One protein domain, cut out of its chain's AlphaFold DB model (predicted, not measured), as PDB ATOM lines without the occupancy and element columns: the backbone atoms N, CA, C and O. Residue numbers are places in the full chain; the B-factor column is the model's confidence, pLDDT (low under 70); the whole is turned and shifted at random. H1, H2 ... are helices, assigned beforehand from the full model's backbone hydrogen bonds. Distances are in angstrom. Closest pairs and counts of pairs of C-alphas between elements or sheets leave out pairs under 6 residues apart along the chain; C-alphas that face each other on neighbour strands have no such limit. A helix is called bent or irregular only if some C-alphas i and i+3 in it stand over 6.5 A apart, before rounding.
ATOM      1  N   LYS A   6      23.654  38.991 -56.899       88.50
ATOM      2  CA  LYS A   6      24.082  39.012 -55.491       88.50
ATOM      3  C   LYS A   6      25.425  38.304 -55.302       88.50
ATOM      4  O   LYS A   6      26.266  38.815 -54.566       88.50
ATOM      5  N   ASP A   7      25.633  37.189 -56.001       89.06
ATOM      6  CA  ASP A   7      26.870  36.397 -55.955       89.06
ATOM      7  C   ASP A   7      28.045  37.234 -56.487       89.06
ATOM      8  O   ASP A   7      29.097  37.331 -55.854       89.06
ATOM      9  N   ILE A   8      27.827  37.921 -57.616       91.25
ATOM     10  CA  ILE A   8      28.812  38.825 -58.225       91.25
ATOM     11  C   ILE A   8      29.135  39.983 -57.276       91.25
ATOM     12  O   ILE A   8      30.302  40.301 -57.055       91.25
ATOM     13  N   LEU A   9      28.117  40.596 -56.665       93.06
ATOM     14  CA  LEU A   9      28.318  41.702 -55.731       93.06
ATOM     15  C   LEU A   9      29.116  41.276 -54.487       93.06
ATOM     16  O   LEU A   9      29.941  42.050 -54.003       93.06
ATOM     17  N   LEU A  10      28.883  40.067 -53.966       94.00
ATOM     18  CA  LEU A  10      29.658  39.518 -52.851       94.00
ATOM     19  C   LEU A  10      31.126  39.331 -53.244       94.00
ATOM     20  O   LEU A  10      32.012  39.787 -52.524       94.00
ATOM     21  N   PHE A  11      31.379  38.731 -54.407       94.38
ATOM     22  CA  PHE A  11      32.734  38.556 -54.924       94.38
ATOM     23  C   PHE A  11      33.462  39.898 -55.079       94.38
ATOM     24  O   PHE A  11      34.586  40.054 -54.605       94.38
ATOM     25  N   VAL A  12      32.793  40.904 -55.654       95.31
ATOM     26  CA  VAL A  12      33.343  42.259 -55.798       95.31
ATOM     27  C   VAL A  12      33.668  42.870 -54.434       95.31
ATOM     28  O   VAL A  12      34.755  43.408 -54.265       95.31
ATOM     29  N   LYS A  13      32.788  42.750 -53.431       94.94
ATOM     30  CA  LYS A  13      33.054  43.265 -52.074       94.94
ATOM     31  C   LYS A  13      34.279  42.629 -51.414       94.94
ATOM     32  O   LYS A  13      34.932  43.293 -50.615       94.94
ATOM     33  N   ILE A  14      34.585  41.375 -51.745       96.56
ATOM     34  CA  ILE A  14      35.732  40.649 -51.187       96.56
ATOM     35  C   ILE A  14      37.033  41.009 -51.912       96.56
ATOM     36  O   ILE A  14      38.048  41.244 -51.263       96.56
ATOM     37  N   ILE A  15      37.014  41.064 -53.245       96.75
ATOM     38  CA  ILE A  15      38.233  41.212 -54.055       96.75
ATOM     39  C   ILE A  15      38.618  42.675 -54.282       96.75
ATOM     40  O   ILE A  15      39.801  43.016 -54.251       96.75
ATOM     41  N   LEU A  16      37.637  43.554 -54.494       96.50
ATOM     42  CA  LEU A  16      37.881  44.944 -54.881       96.50
ATOM     43  C   LEU A  16      38.734  45.734 -53.870       96.50
ATOM     44  O   LEU A  16      39.631  46.444 -54.325       96.50
ATOM     45  N   PRO A  17      38.555  45.607 -52.538       96.62
ATOM     46  CA  PRO A  17      39.408  46.305 -51.572       96.62
ATOM     47  C   PRO A  17      40.887  45.947 -51.744       96.62
ATOM     48  O   PRO A  17      41.747  46.821 -51.763       96.62
ATOM     49  N   SER A  18      41.179  44.664 -51.939       95.69
ATOM     50  CA  SER A  18      42.540  44.152 -52.095       95.69
ATOM     51  C   SER A  18      43.168  44.595 -53.414       95.69
ATOM     52  O   SER A  18      44.340  44.964 -53.444       95.69
ATOM     53  N   VAL A  19      42.377  44.619 -54.492       94.56
ATOM     54  CA  VAL A  19      42.806  45.155 -55.793       94.56
ATOM     55  C   VAL A  19      43.117  46.647 -55.688       94.56
ATOM     56  O   VAL A  19      44.142  47.084 -56.195       94.56
ATOM     57  N   ILE A  20      42.285  47.426 -54.989       94.69
ATOM     58  CA  ILE A  20      42.524  48.860 -54.788       94.69
ATOM     59  C   ILE A  20      43.803  49.098 -53.982       94.69
ATOM     60  O   ILE A  20      44.573  49.985 -54.350       94.69
ATOM     61  N   CYS A  21      44.075  48.304 -52.941       91.44
ATOM     62  CA  CYS A  21      45.338  48.389 -52.203       91.44
ATOM     63  C   CYS A  21      46.553  48.177 -53.126       91.44
ATOM     64  O   CYS A  21      47.428  49.039 -53.170       91.44
ATOM     65  N   ILE A  22      46.572  47.099 -53.925       88.75
ATOM     66  CA  ILE A  22      47.674  46.832 -54.872       88.75
ATOM     67  C   ILE A  22      47.791  47.931 -55.930       88.75
ATOM     68  O   ILE A  22      48.888  48.406 -56.208       88.75
ATOM     69  N   LEU A  23      46.685  48.333 -56.559       89.25
ATOM     70  CA  LEU A  23      46.736  49.333 -57.627       89.25
ATOM     71  C   LEU A  23      47.270  50.663 -57.110       89.25
ATOM     72  O   LEU A  23      48.049  51.319 -57.792       89.25
ATOM     73  N   SER A  24      46.892  51.036 -55.892       85.50
ATOM     74  CA  SER A  24      47.359  52.282 -55.289       85.50
ATOM     75  C   SER A  24      48.847  52.224 -54.974       85.50
ATOM     76  O   SER A  24      49.551  53.208 -55.157       85.50
ATOM     77  N   PHE A  25      49.346  51.054 -54.588       81.88
ATOM     78  CA  PHE A  25      50.775  50.815 -54.474       81.88
ATOM     79  C   PHE A  25      51.494  51.004 -55.828       81.88
ATOM     80  O   PHE A  25      52.396  51.833 -55.933       81.88
ATOM     81  N   ILE A  26      51.049  50.306 -56.882       81.75
ATOM     82  CA  ILE A  26      51.719  50.302 -58.197       81.75
ATOM     83  C   ILE A  26      51.692  51.688 -58.856       81.75
ATOM     84  O   ILE A  26      52.678  52.112 -59.456       81.75
ATOM     85  N   LEU A  27      50.557  52.384 -58.775       85.19
ATOM     86  CA  LEU A  27      50.347  53.641 -59.493       85.19
ATOM     87  C   LEU A  27      51.035  54.830 -58.827       85.19
ATOM     88  O   LEU A  27      51.497  55.729 -59.526       85.19
ATOM     89  N   PHE A  28      51.083  54.857 -57.494       81.50
ATOM     90  CA  PHE A  28      51.496  56.048 -56.757       81.50
ATOM     91  C   PHE A  28      52.870  55.924 -56.090       81.50
ATOM     92  O   PHE A  28      53.330  56.929 -55.558       81.50
ATOM     93  N   LYS A  29      53.527  54.746 -56.125       78.56
ATOM     94  CA  LYS A  29      54.857  54.502 -55.514       78.56
ATOM     95  C   LYS A  29      54.963  55.114 -54.115       78.56
ATOM     96  O   LYS A  29      55.793  55.969 -53.826       78.56
ATOM     97  N   ILE A  30      53.983  54.757 -53.302       75.00
ATOM     98  CA  ILE A  30      53.720  55.373 -52.009       75.00
ATOM     99  C   ILE A  30      54.745  54.856 -50.988       75.00
ATOM    100  O   ILE A  30      55.033  53.670 -50.990       75.00
ATOM    101  N   ASP A  31      55.248  55.696 -50.080       82.25
ATOM    102  CA  ASP A  31      56.112  55.204 -48.994       82.25
ATOM    103  C   ASP A  31      55.363  54.269 -48.032       82.25
ATOM    104  O   ASP A  31      54.151  54.387 -47.804       82.25
ATOM    105  N   ILE A  32      56.110  53.407 -47.340       78.50
ATOM    106  CA  ILE A  32      55.549  52.401 -46.427       78.50
ATOM    107  C   ILE A  32      54.615  52.973 -45.353       78.50
ATOM    108  O   ILE A  32      53.598  52.365 -45.018       78.50
ATOM    109  N   GLY A  33      54.902  54.178 -44.851       80.69
ATOM    110  CA  GLY A  33      54.045  54.851 -43.876       80.69
ATOM    111  C   GLY A  33      52.658  55.161 -44.438       80.69
ATOM    112  O   GLY A  33      51.651  54.967 -43.759       80.69
ATOM    113  N   TYR A  34      52.577  55.589 -45.692       86.75
ATOM    114  CA  TYR A  34      51.319  55.902 -46.360       86.75
ATOM    115  C   TYR A  34      50.584  54.642 -46.845       86.75
ATOM    116  O   TYR A  34      49.359  54.670 -46.970       86.75
ATOM    117  N   HIS A  35      51.269  53.508 -47.037       86.81
ATOM    118  CA  HIS A  35      50.599  52.219 -47.253       86.81
ATOM    119  C   HIS A  35      49.700  51.846 -46.074       86.81
ATOM    120  O   HIS A  35      48.556  51.429 -46.266       86.81
ATOM    121  N   VAL A  36      50.180  52.030 -44.845       91.44
ATOM    122  CA  VAL A  36      49.395  51.723 -43.642       91.44
ATOM    123  C   VAL A  36      48.144  52.606 -43.562       91.44
ATOM    124  O   VAL A  36      47.047  52.101 -43.313       91.44
ATOM    125  N   LEU A  37      48.288  53.902 -43.865       93.12
ATOM    126  CA  LEU A  37      47.167  54.839 -43.975       93.12
ATOM    127  C   LEU A  37      46.149  54.374 -45.018       93.12
ATOM    128  O   LEU A  37      44.956  54.271 -44.726       93.12
ATOM    129  N   PHE A  38      46.620  54.090 -46.232       92.88
ATOM    130  CA  PHE A  38      45.758  53.748 -47.352       92.88
ATOM    131  C   PHE A  38      44.993  52.447 -47.100       92.88
ATOM    132  O   PHE A  38      43.789  52.381 -47.336       92.88
ATOM    133  N   PHE A  39      45.659  51.443 -46.525       94.94
ATOM    134  CA  PHE A  39      45.019  50.206 -46.093       94.94
ATOM    135  C   PHE A  39      43.873  50.476 -45.107       94.94
ATOM    136  O   PHE A  39      42.747  50.020 -45.320       94.94
ATOM    137  N   GLY A  40      44.125  51.271 -44.061       95.81
ATOM    138  CA  GLY A  40      43.112  51.632 -43.066       95.81
ATOM    139  C   GLY A  40      41.895  52.336 -43.678       95.81
ATOM    140  O   GLY A  40      40.752  52.010 -43.335       95.81
ATOM    141  N   ILE A  41      42.133  53.251 -44.626       96.31
ATOM    142  CA  ILE A  41      41.091  53.970 -45.374       96.31
ATOM    143  C   ILE A  41      40.269  53.002 -46.229       96.31
ATOM    144  O   ILE A  41      39.043  52.967 -46.107       96.31
ATOM    145  N   VAL A  42      40.926  52.199 -47.071       96.75
ATOM    146  CA  VAL A  42      40.257  51.282 -48.002       96.75
ATOM    147  C   VAL A  42      39.397  50.282 -47.245       96.75
ATOM    148  O   VAL A  42      38.211  50.141 -47.551       96.75
ATOM    149  N   ILE A  43      39.938  49.620 -46.218       97.19
ATOM    150  CA  ILE A  43      39.151  48.621 -45.490       97.19
ATOM    151  C   ILE A  43      37.913  49.251 -44.854       97.19
ATOM    152  O   ILE A  43      36.837  48.648 -44.914       97.19
ATOM    153  N   MET A  44      38.031  50.461 -44.299       96.94
ATOM    154  CA  MET A  44      36.884  51.143 -43.715       96.94
ATOM    155  C   MET A  44      35.845  51.523 -44.769       96.94
ATOM    156  O   MET A  44      34.674  51.196 -44.584       96.94
ATOM    157  N   LEU A  45      36.240  52.174 -45.869       96.44
ATOM    158  CA  LEU A  45      35.310  52.635 -46.910       96.44
ATOM    159  C   LEU A  45      34.435  51.495 -47.439       96.44
ATOM    160  O   LEU A  45      33.219  51.647 -47.566       96.44
ATOM    161  N   PHE A  46      35.031  50.322 -47.654       96.50
ATOM    162  CA  PHE A  46      34.317  49.140 -48.137       96.50
ATOM    163  C   PHE A  46      33.467  48.433 -47.069       96.50
ATOM    164  O   PHE A  46      32.623  47.601 -47.406       96.50
ATOM    165  N   ASN A  47      33.635  48.783 -45.790       96.50
ATOM    166  CA  ASN A  47      32.976  48.123 -44.660       96.50
ATOM    167  C   ASN A  47      32.247  49.073 -43.700       96.50
ATOM    168  O   ASN A  47      31.898  48.666 -42.591       96.50
ATOM    169  N   LEU A  48      31.927  50.303 -44.125       94.50
ATOM    170  CA  LEU A  48      31.203  51.303 -43.317       94.50
ATOM    171  C   LEU A  48      29.935  50.756 -42.659       94.50
ATOM    172  O   LEU A  48      29.670  51.031 -41.492       94.50
ATOM    173  N   ARG A  49      29.177  49.919 -43.371       92.56
ATOM    174  CA  ARG A  49      27.928  49.333 -42.856       92.56
ATOM    175  C   ARG A  49      28.135  48.217 -41.827       92.56
ATOM    176  O   ARG A  49      27.187  47.868 -41.132       92.56
ATOM    177  N   LYS A  50      29.336  47.636 -41.743       93.75
ATOM    178  CA  LYS A  50      29.675  46.547 -40.810       93.75
ATOM    179  C   LYS A  50      30.386  47.042 -39.544       93.75
ATOM    180  O   LYS A  50      30.623  46.242 -38.633       93.75
ATOM    181  N   ALA A  51      30.731  48.329 -39.471       95.38
ATOM    182  CA  ALA A  51      31.358  48.915 -38.293       95.38
ATOM    183  C   ALA A  51      30.409  48.975 -37.089       95.38
ATOM    184  O   ALA A  51      29.190  49.073 -37.227       95.38
ATOM    185  N   LYS A  52      30.988  48.891 -35.889       94.25
ATOM    186  CA  LYS A  52      30.258  48.943 -34.614       94.25
ATOM    187  C   LYS A  52      29.898  50.360 -34.177       94.25
ATOM    188  O   LYS A  52      28.882  50.535 -33.513       94.25
ATOM    189  N   TYR A  53      30.744  51.334 -34.503       94.31
ATOM    190  CA  TYR A  53      30.595  52.728 -34.086       94.31
ATOM    191  C   TYR A  53      30.047  53.588 -35.232       94.31
ATOM    192  O   TYR A  53      29.806  53.101 -36.337       94.31
ATOM    193  N   ASN A  54      29.859  54.888 -34.983       94.75
ATOM    194  CA  ASN A  54      29.486  55.828 -36.039       94.75
ATOM    195  C   ASN A  54      30.573  55.902 -37.137       94.75
ATOM    196  O   ASN A  54      31.720  55.484 -36.937       94.75
ATOM    197  N   TYR A  55      30.213  56.423 -38.312       93.56
ATOM    198  CA  TYR A  55      31.093  56.389 -39.485       93.56
ATOM    199  C   TYR A  55      32.407  57.147 -39.279       93.56
ATOM    200  O   TYR A  55      33.461  56.620 -39.629       93.56
ATOM    201  N   LEU A  56      32.365  58.332 -38.662       94.62
ATOM    202  CA  LEU A  56      33.556  59.158 -38.456       94.62
ATOM    203  C   LEU A  56      34.539  58.520 -37.463       94.62
ATOM    204  O   LEU A  56      35.723  58.395 -37.772       94.62
ATOM    205  N   ILE A  57      34.054  58.062 -36.301       94.88
ATOM    206  CA  ILE A  57      34.896  57.396 -35.296       94.88
ATOM    207  C   ILE A  57      35.469  56.116 -35.884       94.88
ATOM    208  O   ILE A  57      36.656  55.856 -35.710       94.88
ATOM    209  N   SER A  58      34.661  55.339 -36.606       95.81
ATOM    210  CA  SER A  58      35.132  54.100 -37.227       95.81
ATOM    211  C   SER A  58      36.246  54.355 -38.239       95.81
ATOM    212  O   SER A  58      37.234  53.629 -38.258       95.81
ATOM    213  N   PHE A  59      36.121  55.418 -39.032       96.31
ATOM    214  CA  PHE A  59      37.125  55.810 -40.015       96.31
ATOM    215  C   PHE A  59      38.452  56.219 -39.390       96.31
ATOM    216  O   PHE A  59      39.486  55.638 -39.718       96.31
ATOM    217  N   ILE A  60      38.420  57.146 -38.433       96.81
ATOM    218  CA  ILE A  60      39.624  57.584 -37.718       96.81
ATOM    219  C   ILE A  60      40.244  56.407 -36.954       96.81
ATOM    220  O   ILE A  60      41.456  56.201 -36.993       96.81
ATOM    221  N   SER A  61      39.406  55.585 -36.312       96.31
ATOM    222  CA  SER A  61      39.858  54.407 -35.570       96.31
ATOM    223  C   SER A  61      40.493  53.364 -36.484       96.31
ATOM    224  O   SER A  61      41.479  52.765 -36.085       96.31
ATOM    225  N   SER A  62      39.980  53.156 -37.701       97.38
ATOM    226  CA  SER A  62      40.565  52.220 -38.673       97.38
ATOM    227  C   SER A  62      42.006  52.604 -38.999       97.38
ATOM    228  O   SER A  62      42.905  51.779 -38.868       97.38
ATOM    229  N   ILE A  63      42.238  53.882 -39.315       97.00
ATOM    230  CA  ILE A  63      43.578  54.414 -39.595       97.00
ATOM    231  C   ILE A  63      44.491  54.243 -38.376       97.00
ATOM    232  O   ILE A  63      45.585  53.689 -38.490       97.00
ATOM    233  N   GLY A  64      44.032  54.680 -37.198       97.12
ATOM    234  CA  GLY A  64      44.811  54.581 -35.964       97.12
ATOM    235  C   GLY A  64      45.162  53.136 -35.609       97.12
ATOM    236  O   GLY A  64      46.298  52.845 -35.248       97.12
ATOM    237  N   ILE A  65      44.216  52.213 -35.778       96.25
ATOM    238  CA  ILE A  65      44.417  50.788 -35.528       96.25
ATOM    239  C   ILE A  65      45.427  50.183 -36.518       96.25
ATOM    240  O   ILE A  65      46.271  49.396 -36.090       96.25
ATOM    241  N   SER A  66      45.386  50.541 -37.808       95.56
ATOM    242  CA  SER A  66      46.374  50.073 -38.793       95.56
ATOM    243  C   SER A  66      47.797  50.496 -38.412       95.56
ATOM    244  O   SER A  66      48.699  49.658 -38.395       95.56
ATOM    245  N   TYR A  67      47.997  51.762 -38.026       95.38
ATOM    246  CA  TYR A  67      49.299  52.239 -37.543       95.38
ATOM    247  C   TYR A  67      49.724  51.577 -36.238       95.38
ATOM    248  O   TYR A  67      50.882  51.197 -36.086       95.38
ATOM    249  N   LEU A  68      48.794  51.398 -35.305       96.06
ATOM    250  CA  LEU A  68      49.084  50.777 -34.022       96.06
ATOM    251  C   LEU A  68      49.523  49.315 -34.197       96.06
ATOM    252  O   LEU A  68      50.484  48.895 -33.558       96.06
ATOM    253  N   ALA A  69      48.905  48.556 -35.108       94.88
ATOM    254  CA  ALA A  69      49.393  47.223 -35.464       94.88
ATOM    255  C   ALA A  69      50.791  47.257 -36.070       94.88
ATOM    256  O   ALA A  69      51.658  46.526 -35.602       94.88
ATOM    257  N   PHE A  70      51.025  48.134 -37.046       91.75
ATOM    258  CA  PHE A  70      52.326  48.282 -37.690       91.75
ATOM    259  C   PHE A  70      53.447  48.570 -36.678       91.75
ATOM    260  O   PHE A  70      54.438  47.839 -36.623       91.75
ATOM    261  N   PHE A  71      53.266  49.577 -35.817       91.31
ATOM    262  CA  PHE A  71      54.271  49.948 -34.822       91.31
ATOM    263  C   PHE A  71      54.470  48.876 -33.751       91.31
ATOM    264  O   PHE A  71      55.610  48.628 -33.367       91.31
ATOM    265  N   ILE A  72      53.411  48.203 -33.286       93.94
ATOM    266  CA  ILE A  72      53.563  47.115 -32.309       93.94
ATOM    267  C   ILE A  72      54.275  45.918 -32.940       93.94
ATOM    268  O   ILE A  72      55.135  45.329 -32.294       93.94
ATOM    269  N   SER A  73      53.983  45.560 -34.193       91.25
ATOM    270  CA  SER A  73      54.686  44.473 -34.884       91.25
ATOM    271  C   SER A  73      56.183  44.737 -35.002       91.25
ATOM    272  O   SER A  73      56.982  43.862 -34.674       91.25
ATOM    273  N   ILE A  74      56.561  45.947 -35.420       84.88
ATOM    274  CA  ILE A  74      57.966  46.365 -35.494       84.88
ATOM    275  C   ILE A  74      58.580  46.472 -34.090       84.88
ATOM    276  O   ILE A  74      59.714  46.065 -33.872       84.88
ATOM    277  N   GLY A  75      57.835  46.953 -33.097       86.31
ATOM    278  CA  GLY A  75      58.297  46.980 -31.709       86.31
ATOM    279  C   GLY A  75      58.595  45.580 -31.164       86.31
ATOM    280  O   GLY A  75      59.621  45.376 -30.521       86.31
ATOM    281  N   LEU A  76      57.743  44.595 -31.470       86.56
ATOM    282  CA  LEU A  76      57.951  43.192 -31.106       86.56
ATOM    283  C   LEU A  76      59.181  42.599 -31.798       86.56
ATOM    284  O   LEU A  76      59.909  41.846 -31.158       86.56
ATOM    285  N   TYR A  77      59.442  42.964 -33.058       82.00
ATOM    286  CA  TYR A  77      60.682  42.600 -33.748       82.00
ATOM    287  C   TYR A  77      61.909  43.036 -32.955       82.00
ATOM    288  O   TYR A  77      62.737  42.204 -32.597       82.00
ATOM    289  N   PHE A  78      62.001  44.335 -32.658       78.44
ATOM    290  CA  PHE A  78      63.150  44.887 -31.958       78.44
ATOM    291  C   PHE A  78      63.255  44.315 -30.548       78.44
ATOM    292  O   PHE A  78      64.338  43.913 -30.146       78.44
ATOM    293  N   GLY A  79      62.142  44.203 -29.817       78.12
ATOM    294  CA  GLY A  79      62.124  43.630 -28.471       78.12
ATOM    295  C   GLY A  79      62.617  42.180 -28.427       78.12
ATOM    296  O   GLY A  79      63.476  41.850 -27.613       78.12
ATOM    297  N   ILE A  80      62.126  41.324 -29.329       74.62
ATOM    298  CA  ILE A  80      62.593  39.934 -29.451       74.62
ATOM    299  C   ILE A  80      64.050  39.900 -29.909       74.62
ATOM    300  O   ILE A  80      64.840  39.143 -29.351       74.62
ATOM    301  N   GLY A  81      64.412  40.745 -30.877       69.81
ATOM    302  CA  GLY A  81      65.779  40.910 -31.353       69.81
ATOM    303  C   GLY A  81      66.737  41.189 -30.200       69.81
ATOM    304  O   GLY A  81      67.660  40.412 -29.999       69.81
ATOM    305  N   TYR A  82      66.465  42.216 -29.389       69.94
ATOM    306  CA  TYR A  82      67.276  42.596 -28.227       69.94
ATOM    307  C   TYR A  82      67.424  41.475 -27.195       69.94
ATOM    308  O   TYR A  82      68.523  41.270 -26.685       69.94
ATOM    309  N   ILE A  83      66.348  40.740 -26.896       74.44
ATOM    310  CA  ILE A  83      66.414  39.587 -25.987       74.44
ATOM    311  C   ILE A  83      67.351  38.526 -26.569       74.44
ATOM    312  O   ILE A  83      68.228  38.035 -25.868       74.44
ATOM    313  N   LEU A  84      67.218  38.203 -27.857       69.62
ATOM    314  CA  LEU A  84      68.076  37.215 -28.511       69.62
ATOM    315  C   LEU A  84      69.547  37.652 -28.548       69.62
ATOM    316  O   LEU A  84      70.401  36.806 -28.305       69.62
ATOM    317  N   MET A  85      69.843  38.946 -28.743       65.50
ATOM    318  CA  MET A  85      71.222  39.469 -28.686       65.50
ATOM    319  C   MET A  85      71.896  39.239 -27.326       65.50
ATOM    320  O   MET A  85      73.117  39.145 -27.259       65.50
ATOM    321  N   GLN A  86      71.127  39.172 -26.232       68.75
ATOM    322  CA  GLN A  86      71.684  38.924 -24.895       68.75
ATOM    323  C   GLN A  86      72.075  37.461 -24.670       68.75
ATOM    324  O   GLN A  86      72.946  37.185 -23.848       68.75
ATOM    325  N   PHE A  87      71.431  36.525 -25.371       71.50
ATOM    326  CA  PHE A  87      71.661  35.087 -25.203       71.50
ATOM    327  C   PHE A  87      72.486  34.472 -26.335       71.50
ATOM    328  O   PHE A  87      73.025  33.377 -26.170       71.50
ATOM    329  N   ILE A  88      72.575  35.147 -27.479       67.69
ATOM    330  CA  ILE A  88      73.246  34.669 -28.682       67.69
ATOM    331  C   ILE A  88      74.036  35.838 -29.275       67.69
ATOM    332  O   ILE A  88      73.458  36.879 -29.585       67.69
ATOM    333  N   GLU A  89      75.347  35.668 -29.462       66.19
ATOM    334  CA  GLU A  89      76.138  36.585 -30.291       66.19
ATOM    335  C   GLU A  89      75.514  36.599 -31.692       66.19
ATOM    336  O   GLU A  89      75.530  35.585 -32.391       66.19
ATOM    337  N   LEU A  90      74.912  37.724 -32.086       57.66
ATOM    338  CA  LEU A  90      74.205  37.868 -33.366       57.66
ATOM    339  C   LEU A  90      75.051  37.461 -34.569       57.66
ATOM    340  O   LEU A  90      74.516  36.921 -35.534       57.66
ATOM    341  N   ASP A  91      76.360  37.662 -34.473       59.09
ATOM    342  CA  ASP A  91      77.322  37.316 -35.514       59.09
ATOM    343  C   ASP A  91      77.362  35.794 -35.764       59.09
ATOM    344  O   ASP A  91      77.538  35.354 -36.895       59.09
ATOM    345  N   LYS A  92      77.064  34.968 -34.748       59.56
ATOM    346  CA  LYS A  92      76.917  33.506 -34.890       59.56
ATOM    347  C   LYS A  92      75.569  33.087 -35.480       59.56
ATOM    348  O   LYS A  92      75.435  31.965 -35.962       59.56
ATOM    349  N   LEU A  93      74.552  33.954 -35.469       57.53
ATOM    350  CA  LEU A  93      73.254  33.675 -36.106       57.53
ATOM    351  C   LEU A  93      73.310  33.804 -37.633       57.53
ATOM    352  O   LEU A  93      72.435  33.268 -38.318       57.53
ATOM    353  N   GLU A  94      74.324  34.487 -38.165       56.06
ATOM    354  CA  GLU A  94      74.600  34.524 -39.604       56.06
ATOM    355  C   GLU A  94      75.241  33.213 -40.100       56.06
ATOM    356  O   GLU A  94      75.033  32.840 -41.253       56.06
ATOM    357  N   GLU A  95      75.920  32.459 -39.221       56.09
ATOM    358  CA  GLU A  95      76.537  31.158 -39.536       56.09
ATOM    359  C   GLU A  95      75.511  30.012 -39.629       56.09
ATOM    360  O   GLU A  95      75.684  29.071 -40.410       56.09
ATOM    361  N   PHE A  96      74.401  30.093 -38.883       57.34
ATOM    362  CA  PHE A  96      73.293  29.140 -38.985       57.34
ATOM    363  C   PHE A  96      72.421  29.459 -40.204       57.34
ATOM    364  O   PHE A  96      71.419  30.174 -40.116       57.34
ATOM    365  N   SER A  97      72.805  28.895 -41.349       57.97
ATOM    366  CA  SER A  97      72.045  28.978 -42.596       57.97
ATOM    367  C   SER A  97      71.468  27.621 -43.004       57.97
ATOM    368  O   SER A  97      72.137  26.588 -42.971       57.97
ATOM    369  N   ILE A  98      70.197  27.620 -43.398       57.50
ATOM    370  CA  ILE A  98      69.535  26.484 -44.044       57.50
ATOM    371  C   ILE A  98      69.066  26.991 -45.407       57.50
ATOM    372  O   ILE A  98      68.296  27.946 -45.465       57.50
ATOM    373  N   TYR A  99      69.537  26.378 -46.500       56.75
ATOM    374  CA  TYR A  99      69.190  26.778 -47.877       56.75
ATOM    375  C   TYR A  99      69.341  28.294 -48.137       56.75
ATOM    376  O   TYR A  99      68.426  28.936 -48.646       56.75
ATOM    377  N   GLU A 100      70.485  28.879 -47.759       60.75
ATOM    378  CA  GLU A 100      70.808  30.312 -47.940       60.75
ATOM    379  C   GLU A 100      69.927  31.302 -47.145       60.75
ATOM    380  O   GLU A 100      70.122  32.512 -47.251       60.75
ATOM    381  N   TYR A 101      69.003  30.821 -46.303       64.44
ATOM    382  CA  TYR A 101      68.320  31.638 -45.300       64.44
ATOM    383  C   TYR A 101      69.076  31.566 -43.977       64.44
ATOM    384  O   TYR A 101      69.154  30.504 -43.354       64.44
ATOM    385  N   ASN A 102      69.612  32.704 -43.534       71.12
ATOM    386  CA  ASN A 102      70.132  32.835 -42.179       71.12
ATOM    387  C   ASN A 102      68.983  33.072 -41.180       71.12
ATOM    388  O   ASN A 102      67.877  33.504 -41.529       71.12
ATOM    389  N   PHE A 103      69.248  32.797 -39.907       72.12
ATOM    390  CA  PHE A 103      68.260  32.971 -38.843       72.12
ATOM    391  C   PHE A 103      67.777  34.429 -38.713       72.12
ATOM    392  O   PHE A 103      66.619  34.683 -38.379       72.12
ATOM    393  N   LYS A 104      68.632  35.397 -39.057       71.19
ATOM    394  CA  LYS A 104      68.317  36.832 -39.094       71.19
ATOM    395  C   LYS A 104      67.165  37.153 -40.058       71.19
ATOM    396  O   LYS A 104      66.220  37.833 -39.656       71.19
ATOM    397  N   ASN A 105      67.180  36.599 -41.269       72.88
ATOM    398  CA  ASN A 105      66.109  36.768 -42.257       72.88
ATOM    399  C   ASN A 105      64.790  36.156 -41.762       72.88
ATOM    400  O   ASN A 105      63.715  36.723 -41.962       72.88
ATOM    401  N   PHE A 106      64.859  35.030 -41.046       75.19
ATOM    402  CA  PHE A 106      63.680  34.429 -40.419       75.19
ATOM    403  C   PHE A 106      63.110  35.285 -39.277       75.19
ATOM    404  O   PHE A 106      61.893  35.403 -39.132       75.19
ATOM    405  N   LEU A 107      63.956  35.940 -38.481       77.88
ATOM    406  CA  LEU A 107      63.485  36.877 -37.460       77.88
ATOM    407  C   LEU A 107      62.823  38.115 -38.079       77.88
ATOM    408  O   LEU A 107      61.822  38.588 -37.545       77.88
ATOM    409  N   MET A 108      63.337  38.610 -39.210       76.75
ATOM    410  CA  MET A 108      62.751  39.737 -39.958       76.75
ATOM    411  C   MET A 108      61.387  39.407 -40.583       76.75
ATOM    412  O   MET A 108      60.589  40.307 -40.838       76.75
ATOM    413  N   LEU A 109      61.085  38.122 -40.772       81.62
ATOM    414  CA  LEU A 109      59.810  37.609 -41.280       81.62
ATOM    415  C   LEU A 109      58.670  37.677 -40.250       81.62
ATOM    416  O   LEU A 109      57.514  37.920 -40.604       81.62
ATOM    417  N   LEU A 110      58.975  37.460 -38.966       86.00
ATOM    418  CA  LEU A 110      57.975  37.367 -37.891       86.00
ATOM    419  C   LEU A 110      57.030  38.582 -37.785       86.00
ATOM    420  O   LEU A 110      55.821  38.379 -37.628       86.00
ATOM    421  N   PRO A 111      57.506  39.837 -37.882       87.62
ATOM    422  CA  PRO A 111      56.670  41.023 -37.709       87.62
ATOM    423  C   PRO A 111      55.609  41.133 -38.794       87.62
ATOM    424  O   PRO A 111      54.443  41.382 -38.493       87.62
ATOM    425  N   ILE A 112      56.011  40.901 -40.044       86.88
ATOM    426  CA  ILE A 112      55.162  41.056 -41.224       86.88
ATOM    427  C   ILE A 112      54.228  39.854 -41.363       86.88
ATOM    428  O   ILE A 112      53.031  40.030 -41.594       86.88
ATOM    429  N   SER A 113      54.749  38.640 -41.180       91.00
ATOM    430  CA  SER A 113      54.022  37.411 -41.507       91.00
ATOM    431  C   SER A 113      53.232  36.822 -40.342       91.00
ATOM    432  O   SER A 113      52.291  36.069 -40.580       91.00
ATOM    433  N   ILE A 114      53.573  37.156 -39.091       92.38
ATOM    434  CA  ILE A 114      52.927  36.583 -37.899       92.38
ATOM    435  C   ILE A 114      52.309  37.668 -37.022       92.38
ATOM    436  O   ILE A 114      51.092  37.677 -36.822       92.38
ATOM    437  N   PHE A 115      53.118  38.589 -36.490       93.38
ATOM    438  CA  PHE A 115      52.633  39.541 -35.489       93.38
ATOM    439  C   PHE A 115      51.610  40.508 -36.072       93.38
ATOM    440  O   PHE A 115      50.551  40.692 -35.475       93.38
ATOM    441  N   SER A 116      51.892  41.085 -37.239       92.94
ATOM    442  CA  SER A 116      51.005  42.062 -37.869       92.94
ATOM    443  C   SER A 116      49.631  41.473 -38.206       92.94
ATOM    444  O   SER A 116      48.641  42.023 -37.726       92.94
ATOM    445  N   PRO A 117      49.504  40.308 -38.876       94.19
ATOM    446  CA  PRO A 117      48.206  39.672 -39.095       94.19
ATOM    447  C   PRO A 117      47.424  39.418 -37.803       94.19
ATOM    448  O   PRO A 117      46.248  39.771 -37.715       94.19
ATOM    449  N   ILE A 118      48.072  38.855 -36.775       95.75
ATOM    450  CA  ILE A 118      47.418  38.551 -35.493       95.75
ATOM    451  C   ILE A 118      46.902  39.829 -34.832       95.75
ATOM    452  O   ILE A 118      45.733  39.890 -34.440       95.75
ATOM    453  N   LEU A 119      47.755  40.851 -34.730       96.12
ATOM    454  CA  LEU A 119      47.387  42.152 -34.179       96.12
ATOM    455  C   LEU A 119      46.275  42.791 -34.999       96.12
ATOM    456  O   LEU A 119      45.363  43.385 -34.429       96.12
ATOM    457  N   MET A 120      46.286  42.605 -36.318       96.06
ATOM    458  CA  MET A 120      45.281  43.191 -37.180       96.06
ATOM    459  C   MET A 120      43.897  42.617 -36.946       96.06
ATOM    460  O   MET A 120      42.957  43.372 -36.702       96.06
ATOM    461  N   PHE A 121      43.774  41.292 -36.891       96.12
ATOM    462  CA  PHE A 121      42.517  40.649 -36.518       96.12
ATOM    463  C   PHE A 121      42.096  40.964 -35.080       96.12
ATOM    464  O   PHE A 121      40.903  41.148 -34.811       96.12
ATOM    465  N   LEU A 122      43.054  41.055 -34.153       95.19
ATOM    466  CA  LEU A 122      42.782  41.395 -32.761       95.19
ATOM    467  C   LEU A 122      42.230  42.818 -32.630       95.19
ATOM    468  O   LEU A 122      41.202  43.006 -31.978       95.19
ATOM    469  N   PHE A 123      42.851  43.804 -33.278       96.12
ATOM    470  CA  PHE A 123      42.415  45.188 -33.172       96.12
ATOM    471  C   PHE A 123      41.172  45.488 -34.010       96.12
ATOM    472  O   PHE A 123      40.265  46.170 -33.536       96.12
ATOM    473  N   TYR A 124      41.047  44.920 -35.213       94.56
ATOM    474  CA  TYR A 124      39.845  45.108 -36.035       94.56
ATOM    475  C   TYR A 124      38.610  44.471 -35.405       94.56
ATOM    476  O   TYR A 124      37.487  44.883 -35.699       94.56
ATOM    477  N   LYS A 125      38.777  43.541 -34.457       94.25
ATOM    478  CA  LYS A 125      37.668  43.071 -33.628       94.25
ATOM    479  C   LYS A 125      37.047  44.192 -32.781       94.25
ATOM    480  O   LYS A 125      35.859  44.107 -32.468       94.25
ATOM    481  N   PHE A 126      37.785  45.237 -32.407       93.31
ATOM    482  CA  PHE A 126      37.195  46.394 -31.721       93.31
ATOM    483  C   PHE A 126      36.316  47.217 -32.663       93.31
ATOM    484  O   PHE A 126      35.266  47.690 -32.236       93.31
ATOM    485  N   LEU A 127      36.694  47.311 -33.939       95.00
ATOM    486  CA  LEU A 127      36.006  48.108 -34.954       95.00
ATOM    487  C   LEU A 127      34.800  47.387 -35.584       95.00
ATOM    488  O   LEU A 127      33.754  47.994 -35.817       95.00
ATOM    489  N   PHE A 128      34.917  46.077 -35.806       95.75
ATOM    490  CA  PHE A 128      33.942  45.261 -36.527       95.75
ATOM    491  C   PHE A 128      33.372  44.119 -35.681       95.75
ATOM    492  O   PHE A 128      33.947  43.682 -34.678       95.75
ATOM    493  N   LYS A 129      32.212  43.592 -36.088       90.25
ATOM    494  CA  LYS A 129      31.591  42.402 -35.477       90.25
ATOM    495  C   LYS A 129      32.244  41.110 -35.993       90.25
ATOM    496  O   LYS A 129      31.631  40.359 -36.737       90.25
ATOM    497  N   ILE A 130      33.492  40.869 -35.587       91.19
ATOM    498  CA  ILE A 130      34.246  39.651 -35.929       91.19
ATOM    499  C   ILE A 130      33.979  38.542 -34.900       91.19
ATOM    500  O   ILE A 130      34.201  38.727 -33.694       91.19
ATOM    501  N   ASN A 131      33.538  37.378 -35.382       87.12
ATOM    502  CA  ASN A 131      33.272  36.194 -34.568       87.12
ATOM    503  C   ASN A 131      34.568  35.433 -34.237       87.12
ATOM    504  O   ASN A 131      35.488  35.350 -35.038       87.12
ATOM    505  N   LYS A 132      34.657  34.834 -33.041       85.62
ATOM    506  CA  LYS A 132      35.811  34.008 -32.617       85.62
ATOM    507  C   LYS A 132      35.591  32.518 -32.930       85.62
ATOM    508  O   LYS A 132      35.770  31.664 -32.065       85.62
ATOM    509  N   ASN A 133      35.151  32.204 -34.142       92.19
ATOM    510  CA  ASN A 133      34.836  30.834 -34.554       92.19
ATOM    511  C   ASN A 133      36.016  30.147 -35.266       92.19
ATOM    512  O   ASN A 133      37.091  30.725 -35.444       92.19
ATOM    513  N   LYS A 134      35.819  28.875 -35.638       94.06
ATOM    514  CA  LYS A 134      36.827  28.083 -36.361       94.06
ATOM    515  C   LYS A 134      37.177  28.713 -37.713       94.06
ATOM    516  O   LYS A 134      38.356  28.780 -38.024       94.06
ATOM    517  N   TYR A 135      36.192  29.242 -38.443       94.06
ATOM    518  CA  TYR A 135      36.401  29.902 -39.736       94.06
ATOM    519  C   TYR A 135      37.404  31.056 -39.635       94.06
ATOM    520  O   TYR A 135      38.425  31.045 -40.314       94.06
ATOM    521  N   THR A 136      37.185  31.991 -38.706       94.81
ATOM    522  CA  THR A 136      38.094  33.130 -38.500       94.81
ATOM    523  C   THR A 136      39.509  32.669 -38.138       94.81
ATOM    524  O   THR A 136      40.483  33.192 -38.672       94.81
ATOM    525  N   LYS A 137      39.647  31.646 -37.281       95.75
ATOM    526  CA  LYS A 137      40.961  31.066 -36.944       95.75
ATOM    527  C   LYS A 137      41.649  30.445 -38.161       95.75
ATOM    528  O   LYS A 137      42.852  30.622 -38.325       95.75
ATOM    529  N   THR A 138      40.899  29.748 -39.013       97.19
ATOM    530  CA  THR A 138      41.415  29.170 -40.258       97.19
ATOM    531  C   THR A 138      41.881  30.258 -41.222       97.19
ATOM    532  O   THR A 138      42.973  30.132 -41.763       97.19
ATOM    533  N   ILE A 139      41.122  31.348 -41.389       97.62
ATOM    534  CA  ILE A 139      41.540  32.475 -42.237       97.62
ATOM    535  C   ILE A 139      42.830  33.117 -41.713       97.62
ATOM    536  O   ILE A 139      43.746  33.349 -42.499       97.62
ATOM    537  N   ILE A 140      42.943  33.344 -40.400       96.69
ATOM    538  CA  ILE A 140      44.178  33.856 -39.780       96.69
ATOM    539  C   ILE A 140      45.357  32.922 -40.073       96.69
ATOM    540  O   ILE A 140      46.412  33.380 -40.501       96.69
ATOM    541  N   LEU A 141      45.178  31.612 -39.882       97.12
ATOM    542  CA  LEU A 141      46.235  30.630 -40.113       97.12
ATOM    543  C   LEU A 141      46.675  30.592 -41.583       97.12
ATOM    544  O   LEU A 141      47.869  30.640 -41.856       97.12
ATOM    545  N   ILE A 142      45.728  30.557 -42.526       97.56
ATOM    546  CA  ILE A 142      46.020  30.585 -43.969       97.56
ATOM    547  C   ILE A 142      46.754  31.876 -44.341       97.56
ATOM    548  O   ILE A 142      47.705  31.833 -45.112       97.56
ATOM    549  N   THR A 143      46.345  33.007 -43.764       97.62
ATOM    550  CA  THR A 143      46.986  34.311 -43.981       97.62
ATOM    551  C   THR A 143      48.446  34.290 -43.542       97.62
ATOM    552  O   THR A 143      49.323  34.674 -44.310       97.62
ATOM    553  N   ILE A 144      48.719  33.784 -42.336       96.38
ATOM    554  CA  ILE A 144      50.082  33.646 -41.811       96.38
ATOM    555  C   ILE A 144      50.911  32.723 -42.709       96.38
ATOM    556  O   ILE A 144      52.016  33.084 -43.101       96.38
ATOM    557  N   ILE A 145      50.373  31.559 -43.088       95.06
ATOM    558  CA  ILE A 145      51.065  30.610 -43.972       95.06
ATOM    559  C   ILE A 145      51.384  31.261 -45.324       95.06
ATOM    560  O   ILE A 145      52.511  31.146 -45.796       95.06
ATOM    561  N   ALA A 146      50.433  31.977 -45.929       94.50
ATOM    562  CA  ALA A 146      50.637  32.655 -47.207       94.50
ATOM    563  C   ALA A 146      51.746  33.715 -47.130       94.50
ATOM    564  O   ALA A 146      52.585  33.788 -48.026       94.50
ATOM    565  N   LEU A 147      51.782  34.503 -46.051       93.25
ATOM    566  CA  LEU A 147      52.812  35.523 -45.840       93.25
ATOM    567  C   LEU A 147      54.185  34.914 -45.533       93.25
ATOM    568  O   LEU A 147      55.190  35.422 -46.023       93.25
ATOM    569  N   ILE A 148      54.244  33.813 -44.775       90.00
ATOM    570  CA  ILE A 148      55.494  33.071 -44.548       90.00
ATOM    571  C   ILE A 148      56.018  32.524 -45.877       90.00
ATOM    572  O   ILE A 148      57.161  32.802 -46.217       90.00
ATOM    573  N   ILE A 149      55.193  31.810 -46.653       89.38
ATOM    574  CA  ILE A 149      55.604  31.235 -47.944       89.38
ATOM    575  C   ILE A 149      56.122  32.335 -48.871       89.38
ATOM    576  O   ILE A 149      57.231  32.229 -49.394       89.38
ATOM    577  N   PHE A 150      55.355  33.412 -49.041       87.38
ATOM    578  CA  PHE A 150      55.767  34.528 -49.886       87.38
ATOM    579  C   PHE A 150      57.092  35.131 -49.423       87.38
ATOM    580  O   PHE A 150      58.009  35.327 -50.218       87.38
ATOM    581  N   GLY A 151      57.213  35.363 -48.121       81.69
ATOM    582  CA  GLY A 151      58.407  35.937 -47.541       81.69
ATOM    583  C   GLY A 151      59.629  35.005 -47.528       81.69
ATOM    584  O   GLY A 151      60.752  35.480 -47.445       81.69
ATOM    585  N   THR A 152      59.448  33.689 -47.654       79.62
ATOM    586  CA  THR A 152      60.560  32.745 -47.889       79.62
ATOM    587  C   THR A 152      60.976  32.653 -49.359       79.62
ATOM    588  O   THR A 152      62.089  32.235 -49.659       79.62
ATOM    589  N   ILE A 153      60.094  33.024 -50.294       81.06
ATOM    590  CA  ILE A 153      60.404  33.057 -51.733       81.06
ATOM    591  C   ILE A 153      61.161  34.345 -52.085       81.06
ATOM    592  O   ILE A 153      62.058  34.337 -52.929       81.06
ATOM    593  N   LYS A 154      60.804  35.463 -51.448       71.62
ATOM    594  CA  LYS A 154      61.478  36.754 -51.606       71.62
ATOM    595  C   LYS A 154      62.623  36.869 -50.596       71.62
ATOM    596  O   LYS A 154      62.379  37.097 -49.419       71.62
ATOM    597  N   LYS A 155      63.865  36.730 -51.076       58.41
ATOM    598  CA  LYS A 155      65.080  36.829 -50.245       58.41
ATOM    599  C   LYS A 155      65.265  38.193 -49.571       58.41
ATOM    600  O   LYS A 155      65.794  38.223 -48.466       58.41
ATOM    601  N   ASP A 156      64.762  39.272 -50.178       59.19
ATOM    602  CA  ASP A 156      64.925  40.638 -49.671       59.19
ATOM    603  C   ASP A 156      63.583  41.256 -49.252       59.19
ATOM    604  O   ASP A 156      62.650  41.383 -50.049       59.19
ATOM    605  N   PHE A 157      63.501  41.652 -47.977       58.00
ATOM    606  CA  PHE A 157      62.330  42.290 -47.356       58.00
ATOM    607  C   PHE A 157      62.296  43.812 -47.483       58.00
ATOM    608  O   PHE A 157      61.293  44.431 -47.132       58.00
ATOM    609  N   GLU A 158      63.372  44.408 -47.990       53.91
ATOM    610  CA  GLU A 158      63.458  45.844 -48.282       53.91
ATOM    611  C   GLU A 158      62.658  46.230 -49.540       53.91
ATOM    612  O   GLU A 158      62.489  47.407 -49.843       53.91
ATOM    613  N   ASP A 159      62.137  45.235 -50.260       62.47
ATOM    614  CA  ASP A 159      61.426  45.397 -51.517       62.47
ATOM    615  C   ASP A 159      59.982  45.873 -51.264       62.47
ATOM    616  O   ASP A 159      59.196  45.217 -50.568       62.47
ATOM    617  N   GLU A 160      59.601  46.999 -51.873       66.44
ATOM    618  CA  GLU A 160      58.265  47.610 -51.780       66.44
ATOM    619  C   GLU A 160      57.141  46.573 -52.071       66.44
ATOM    620  O   GLU A 160      56.046  46.606 -51.497       66.44
ATOM    621  N   ASN A 161      57.458  45.561 -52.887       75.94
ATOM    622  CA  ASN A 161      56.616  44.411 -53.222       75.94
ATOM    623  C   ASN A 161      56.076  43.631 -52.008       75.94
ATOM    624  O   ASN A 161      54.972  43.080 -52.076       75.94
ATOM    625  N   VAL A 162      56.817  43.571 -50.896       81.12
ATOM    626  CA  VAL A 162      56.375  42.861 -49.686       81.12
ATOM    627  C   VAL A 162      55.208  43.581 -49.022       81.12
ATOM    628  O   VAL A 162      54.246  42.936 -48.601       81.12
ATOM    629  N   SER A 163      55.248  44.915 -48.975       83.31
ATOM    630  CA  SER A 163      54.165  45.714 -48.396       83.31
ATOM    631  C   SER A 163      52.882  45.583 -49.218       83.31
ATOM    632  O   SER A 163      51.809  45.329 -48.665       83.31
ATOM    633  N   ALA A 164      52.998  45.645 -50.548       87.12
ATOM    634  CA  ALA A 164      51.874  45.462 -51.463       87.12
ATOM    635  C   ALA A 164      51.219  44.082 -51.307       87.12
ATOM    636  O   ALA A 164      49.994  43.966 -51.191       87.12
ATOM    637  N   PHE A 165      52.038  43.025 -51.264       89.25
ATOM    638  CA  PHE A 165      51.548  41.665 -51.073       89.25
ATOM    639  C   PHE A 165      50.891  41.493 -49.701       89.25
ATOM    640  O   PHE A 165      49.808  40.915 -49.599       89.25
ATOM    641  N   TRP A 166      51.492  42.057 -48.651       91.81
ATOM    642  CA  TRP A 166      50.908  42.048 -47.317       91.81
ATOM    643  C   TRP A 166      49.523  42.703 -47.306       91.81
ATOM    644  O   TRP A 166      48.559  42.090 -46.843       91.81
ATOM    645  N   GLN A 167      49.390  43.907 -47.878       92.69
ATOM    646  CA  GLN A 167      48.110  44.614 -47.952       92.69
ATOM    647  C   GLN A 167      47.061  43.804 -48.708       92.69
ATOM    648  O   GLN A 167      45.906  43.756 -48.288       92.69
ATOM    649  N   PHE A 168      47.451  43.161 -49.806       94.31
ATOM    650  CA  PHE A 168      46.562  42.322 -50.597       94.31
ATOM    651  C   PHE A 168      46.019  41.140 -49.798       94.31
ATOM    652  O   PHE A 168      44.801  40.979 -49.685       94.31
ATOM    653  N   VAL A 169      46.914  40.334 -49.221       95.94
ATOM    654  CA  VAL A 169      46.528  39.136 -48.467       95.94
ATOM    655  C   VAL A 169      45.681  39.534 -47.261       95.94
ATOM    656  O   VAL A 169      44.615  38.959 -47.040       95.94
ATOM    657  N   MET A 170      46.096  40.562 -46.519       96.94
ATOM    658  CA  MET A 170      45.360  41.033 -45.347       96.94
ATOM    659  C   MET A 170      44.001  41.626 -45.698       96.94
ATOM    660  O   MET A 170      43.030  41.375 -44.983       96.94
ATOM    661  N   ALA A 171      43.894  42.377 -46.796       97.19
ATOM    662  CA  ALA A 171      42.618  42.915 -47.240       97.19
ATOM    663  C   ALA A 171      41.646  41.781 -47.576       97.19
ATOM    664  O   ALA A 171      40.530  41.789 -47.057       97.19
ATOM    665  N   ILE A 172      42.084  40.763 -48.332       97.81
ATOM    666  CA  ILE A 172      41.263  39.575 -48.623       97.81
ATOM    667  C   ILE A 172      40.837  38.903 -47.320       97.81
ATOM    668  O   ILE A 172      39.654  38.636 -47.118       97.81
ATOM    669  N   ALA A 173      41.787  38.649 -46.422       97.56
ATOM    670  CA  ALA A 173      41.539  37.929 -45.184       97.56
ATOM    671  C   ALA A 173      40.510  38.645 -44.294       97.56
ATOM    672  O   ALA A 173      39.595  38.012 -43.761       97.56
ATOM    673  N   ILE A 174      40.603  39.974 -44.179       97.38
ATOM    674  CA  ILE A 174      39.620  40.774 -43.446       97.38
ATOM    675  C   ILE A 174      38.255  40.719 -44.137       97.38
ATOM    676  O   ILE A 174      37.260  40.494 -43.448       97.38
ATOM    677  N   GLN A 175      38.174  40.870 -45.466       97.38
ATOM    678  CA  GLN A 175      36.880  40.782 -46.156       97.38
ATOM    679  C   GLN A 175      36.229  39.405 -45.975       97.38
ATOM    680  O   GLN A 175      35.039  39.335 -45.679       97.38
ATOM    681  N   LEU A 176      36.994  38.314 -46.082       97.06
ATOM    682  CA  LEU A 176      36.482  36.955 -45.869       97.06
ATOM    683  C   LEU A 176      35.861  36.798 -44.478       97.06
ATOM    684  O   LEU A 176      34.766  36.259 -44.342       97.06
ATOM    685  N   VAL A 177      36.518  37.331 -43.446       97.00
ATOM    686  CA  VAL A 177      35.999  37.290 -42.074       97.00
ATOM    687  C   VAL A 177      34.780  38.197 -41.891       97.00
ATOM    688  O   VAL A 177      33.820  37.812 -41.225       97.00
ATOM    689  N   LEU A 178      34.772  39.394 -42.480       96.56
ATOM    690  CA  LEU A 178      33.645  40.321 -42.357       96.56
ATOM    691  C   LEU A 178      32.391  39.839 -43.089       96.56
ATOM    692  O   LEU A 178      31.283  40.147 -42.644       96.56
ATOM    693  N   TYR A 179      32.551  39.102 -44.187       96.06
ATOM    694  CA  TYR A 179      31.466  38.583 -45.022       96.06
ATOM    695  C   TYR A 179      31.190  37.084 -44.809       96.06
ATOM    696  O   TYR A 179      30.565  36.444 -45.651       96.06
ATOM    697  N   GLU A 180      31.625  36.512 -43.681       94.75
ATOM    698  CA  GLU A 180      31.462  35.082 -43.377       94.75
ATOM    699  C   GLU A 180      30.007  34.600 -43.518       94.75
ATOM    700  O   GLU A 180      29.755  33.541 -44.096       94.75
ATOM    701  N   ASN A 181      29.042  35.371 -43.004       92.50
ATOM    702  CA  ASN A 181      27.628  34.991 -43.041       92.50
ATOM    703  C   ASN A 181      27.119  34.916 -44.484       92.50
ATOM    704  O   ASN A 181      26.513  33.920 -44.873       92.50
ATOM    705  N   GLU A 182      27.424  35.933 -45.290       94.12
ATOM    706  CA  GLU A 182      27.038  35.992 -46.698       94.12
ATOM    707  C   GLU A 182      27.698  34.875 -47.524       94.12
ATOM    708  O   GLU A 182      27.060  34.280 -48.393       94.12
ATOM    709  N   ILE A 183      28.956  34.538 -47.222       94.38
ATOM    710  CA  ILE A 183      29.664  33.410 -47.845       94.38
ATOM    711  C   ILE A 183      28.993  32.079 -47.468       94.38
ATOM    712  O   ILE A 183      28.786  31.222 -48.328       94.38
ATOM    713  N   SER A 184      28.621  31.899 -46.197       91.88
ATOM    714  CA  SER A 184      27.933  30.694 -45.718       91.88
ATOM    715  C   SER A 184      26.572  30.504 -46.393       91.88
ATOM    716  O   SER A 184      26.237  29.395 -46.811       91.88
ATOM    717  N   GLU A 185      25.801  31.584 -46.539       90.94
ATOM    718  CA  GLU A 185      24.517  31.579 -47.248       90.94
ATOM    719  C   GLU A 185      24.684  31.195 -48.722       90.94
ATOM    720  O   GLU A 185      23.965  30.316 -49.201       90.94
ATOM    721  N   PHE A 186      25.677  31.770 -49.409       90.62
ATOM    722  CA  PHE A 186      25.990  31.442 -50.802       90.62
ATOM    723  C   PHE A 186      26.352  29.959 -50.991       90.62
ATOM    724  O   PHE A 186      25.846  29.299 -51.902       90.62
ATOM    725  N   ILE A 187      27.196  29.398 -50.119       89.31
ATOM    726  CA  ILE A 187      27.585  27.980 -50.202       89.31
ATOM    727  C   ILE A 187      26.367  27.074 -49.976       89.31
ATOM    728  O   ILE A 187      26.165  26.102 -50.708       89.31
ATOM    729  N   LYS A 188      25.523  27.396 -48.987       88.25
ATOM    730  CA  LYS A 188      24.310  26.622 -48.696       88.25
ATOM    731  C   LYS A 188      23.330  26.639 -49.865       88.25
ATOM    732  O   LYS A 188      22.854  25.570 -50.237       88.25
ATOM    733  N   SER A 189      23.069  27.803 -50.468       85.69
ATOM    734  CA  SER A 189      22.134  27.897 -51.595       85.69
ATOM    735  C   SER A 189      22.590  27.052 -52.785       85.69
ATOM    736  O   SER A 189      21.782  26.338 -53.369       85.69
TER     737      SER A 189
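AT A GLANCE: This is residues 6 to 189 of the 199 residues of an uncharacterized protein of Ichthyenterobacterium magnum (UniProt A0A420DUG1). The domain is an elongated bundle of helices: H7 lies in the middle, H1b, H2 and H6 pack round it, and the long H3 runs with the nearly straight, bent H5 along one side. The far parts of H3 and H5a, linked through the short H4, make one end of the longest axis; H8 turns off at the other. The bundle holds H1b, H2, H3, H5a, H5b, H6 and H7, its helix packing mostly aligned. The 184 printed residues hold eight named helices, H1 to H8 in chain order, and no named strand: all helix. It is compact, with a radius of gyration of the C-alphas of 17.6 A and spans of 56 by 35 by 33 A.

HOW THE PARTS SIT: The longest helix is H3, residues 55 to 87. H5, residues 103 to 127, was assigned as one helix by its hydrogen bonds but is bent, C-alphas 113 and 116 being 6.6 A apart; H3 touches its arm H5b, residues 116 to 127, with residues 58 to 73 alone, closest C-alphas Ser 73 and Ser 116 at 5.3 A. H2, residues 32 to 50, forms a hairpin with H3 at a steep tilt of 45 degrees, closest C-alphas Gly 40 and Ile 63 at 4.5 A; H3 touches it with residues 55 to 70 alone. The hub, H7, residues 160 to 178, touches H2 at a shallow tilt of 16 degrees, the same way, closest C-alphas Phe 39 and Gln 167 at 6.7 A. H6, residues 134 to 153, forms a hairpin with H7 at a shallow tilt of 11 degrees, closest C-alphas Thr 136 and Val 177 at 5.9 A. H1, residues 6 to 28, was likewise assigned as one helix but is bent, C-alphas 14 and 17 being 6.8 A apart; H7 touches its arm H1b, residues 17 to 28, with residues 164 to 172 alone, closest C-alphas Ser 18 and Phe 168 at 4.7 A. The arm H1a, residues 6 to 14, and H8, residues 180 to 189, only just touch, with 3 pairs of C-alphas within 8 A, the closest Asp 7 and Phe 186 at 7.2 A. H4, residues 90 to 93, is close to but not clearly touching H5a, residues 103 to 113, closest C-alphas Leu 93 and Phe 103 at 5.7 A. Each O i to N i+4 pair is within hydrogen-bond range in H1a, H1b, H6, H7 and H8, against 12 of 15 in H2, 28 of 29 in H3, 4 of 7 in H5a and 6 of 8 in H5b; H4 is too short for such a pair.

IN THESE COORDINATES: H1a begins at C-alpha 6, (24.082, 39.012, -55.491). H3 is 48.0 A long, ending at C-alpha 87, (71.661, 35.087, -25.203); H6 is 28.6 A, H7 27.4 A and H2 27.1 A. H2 is irregular, with C-alphas 46 and 49 8.3 A apart, and so is H5a, with C-alphas 108 and 111 6.6 A apart. H8 ends at C-alpha 189, (22.134, 27.897, -51.595).

THE WHOLE: The two C-alphas farthest apart, those of Glu 89 and Ser 189, are 58.7 A apart. The printed part has no cut and no long link. Mean pLDDT of the printed part is 86.7; residues 81 to 82, 84 to 86, 88 to 101 and 155 to 160 are under 70.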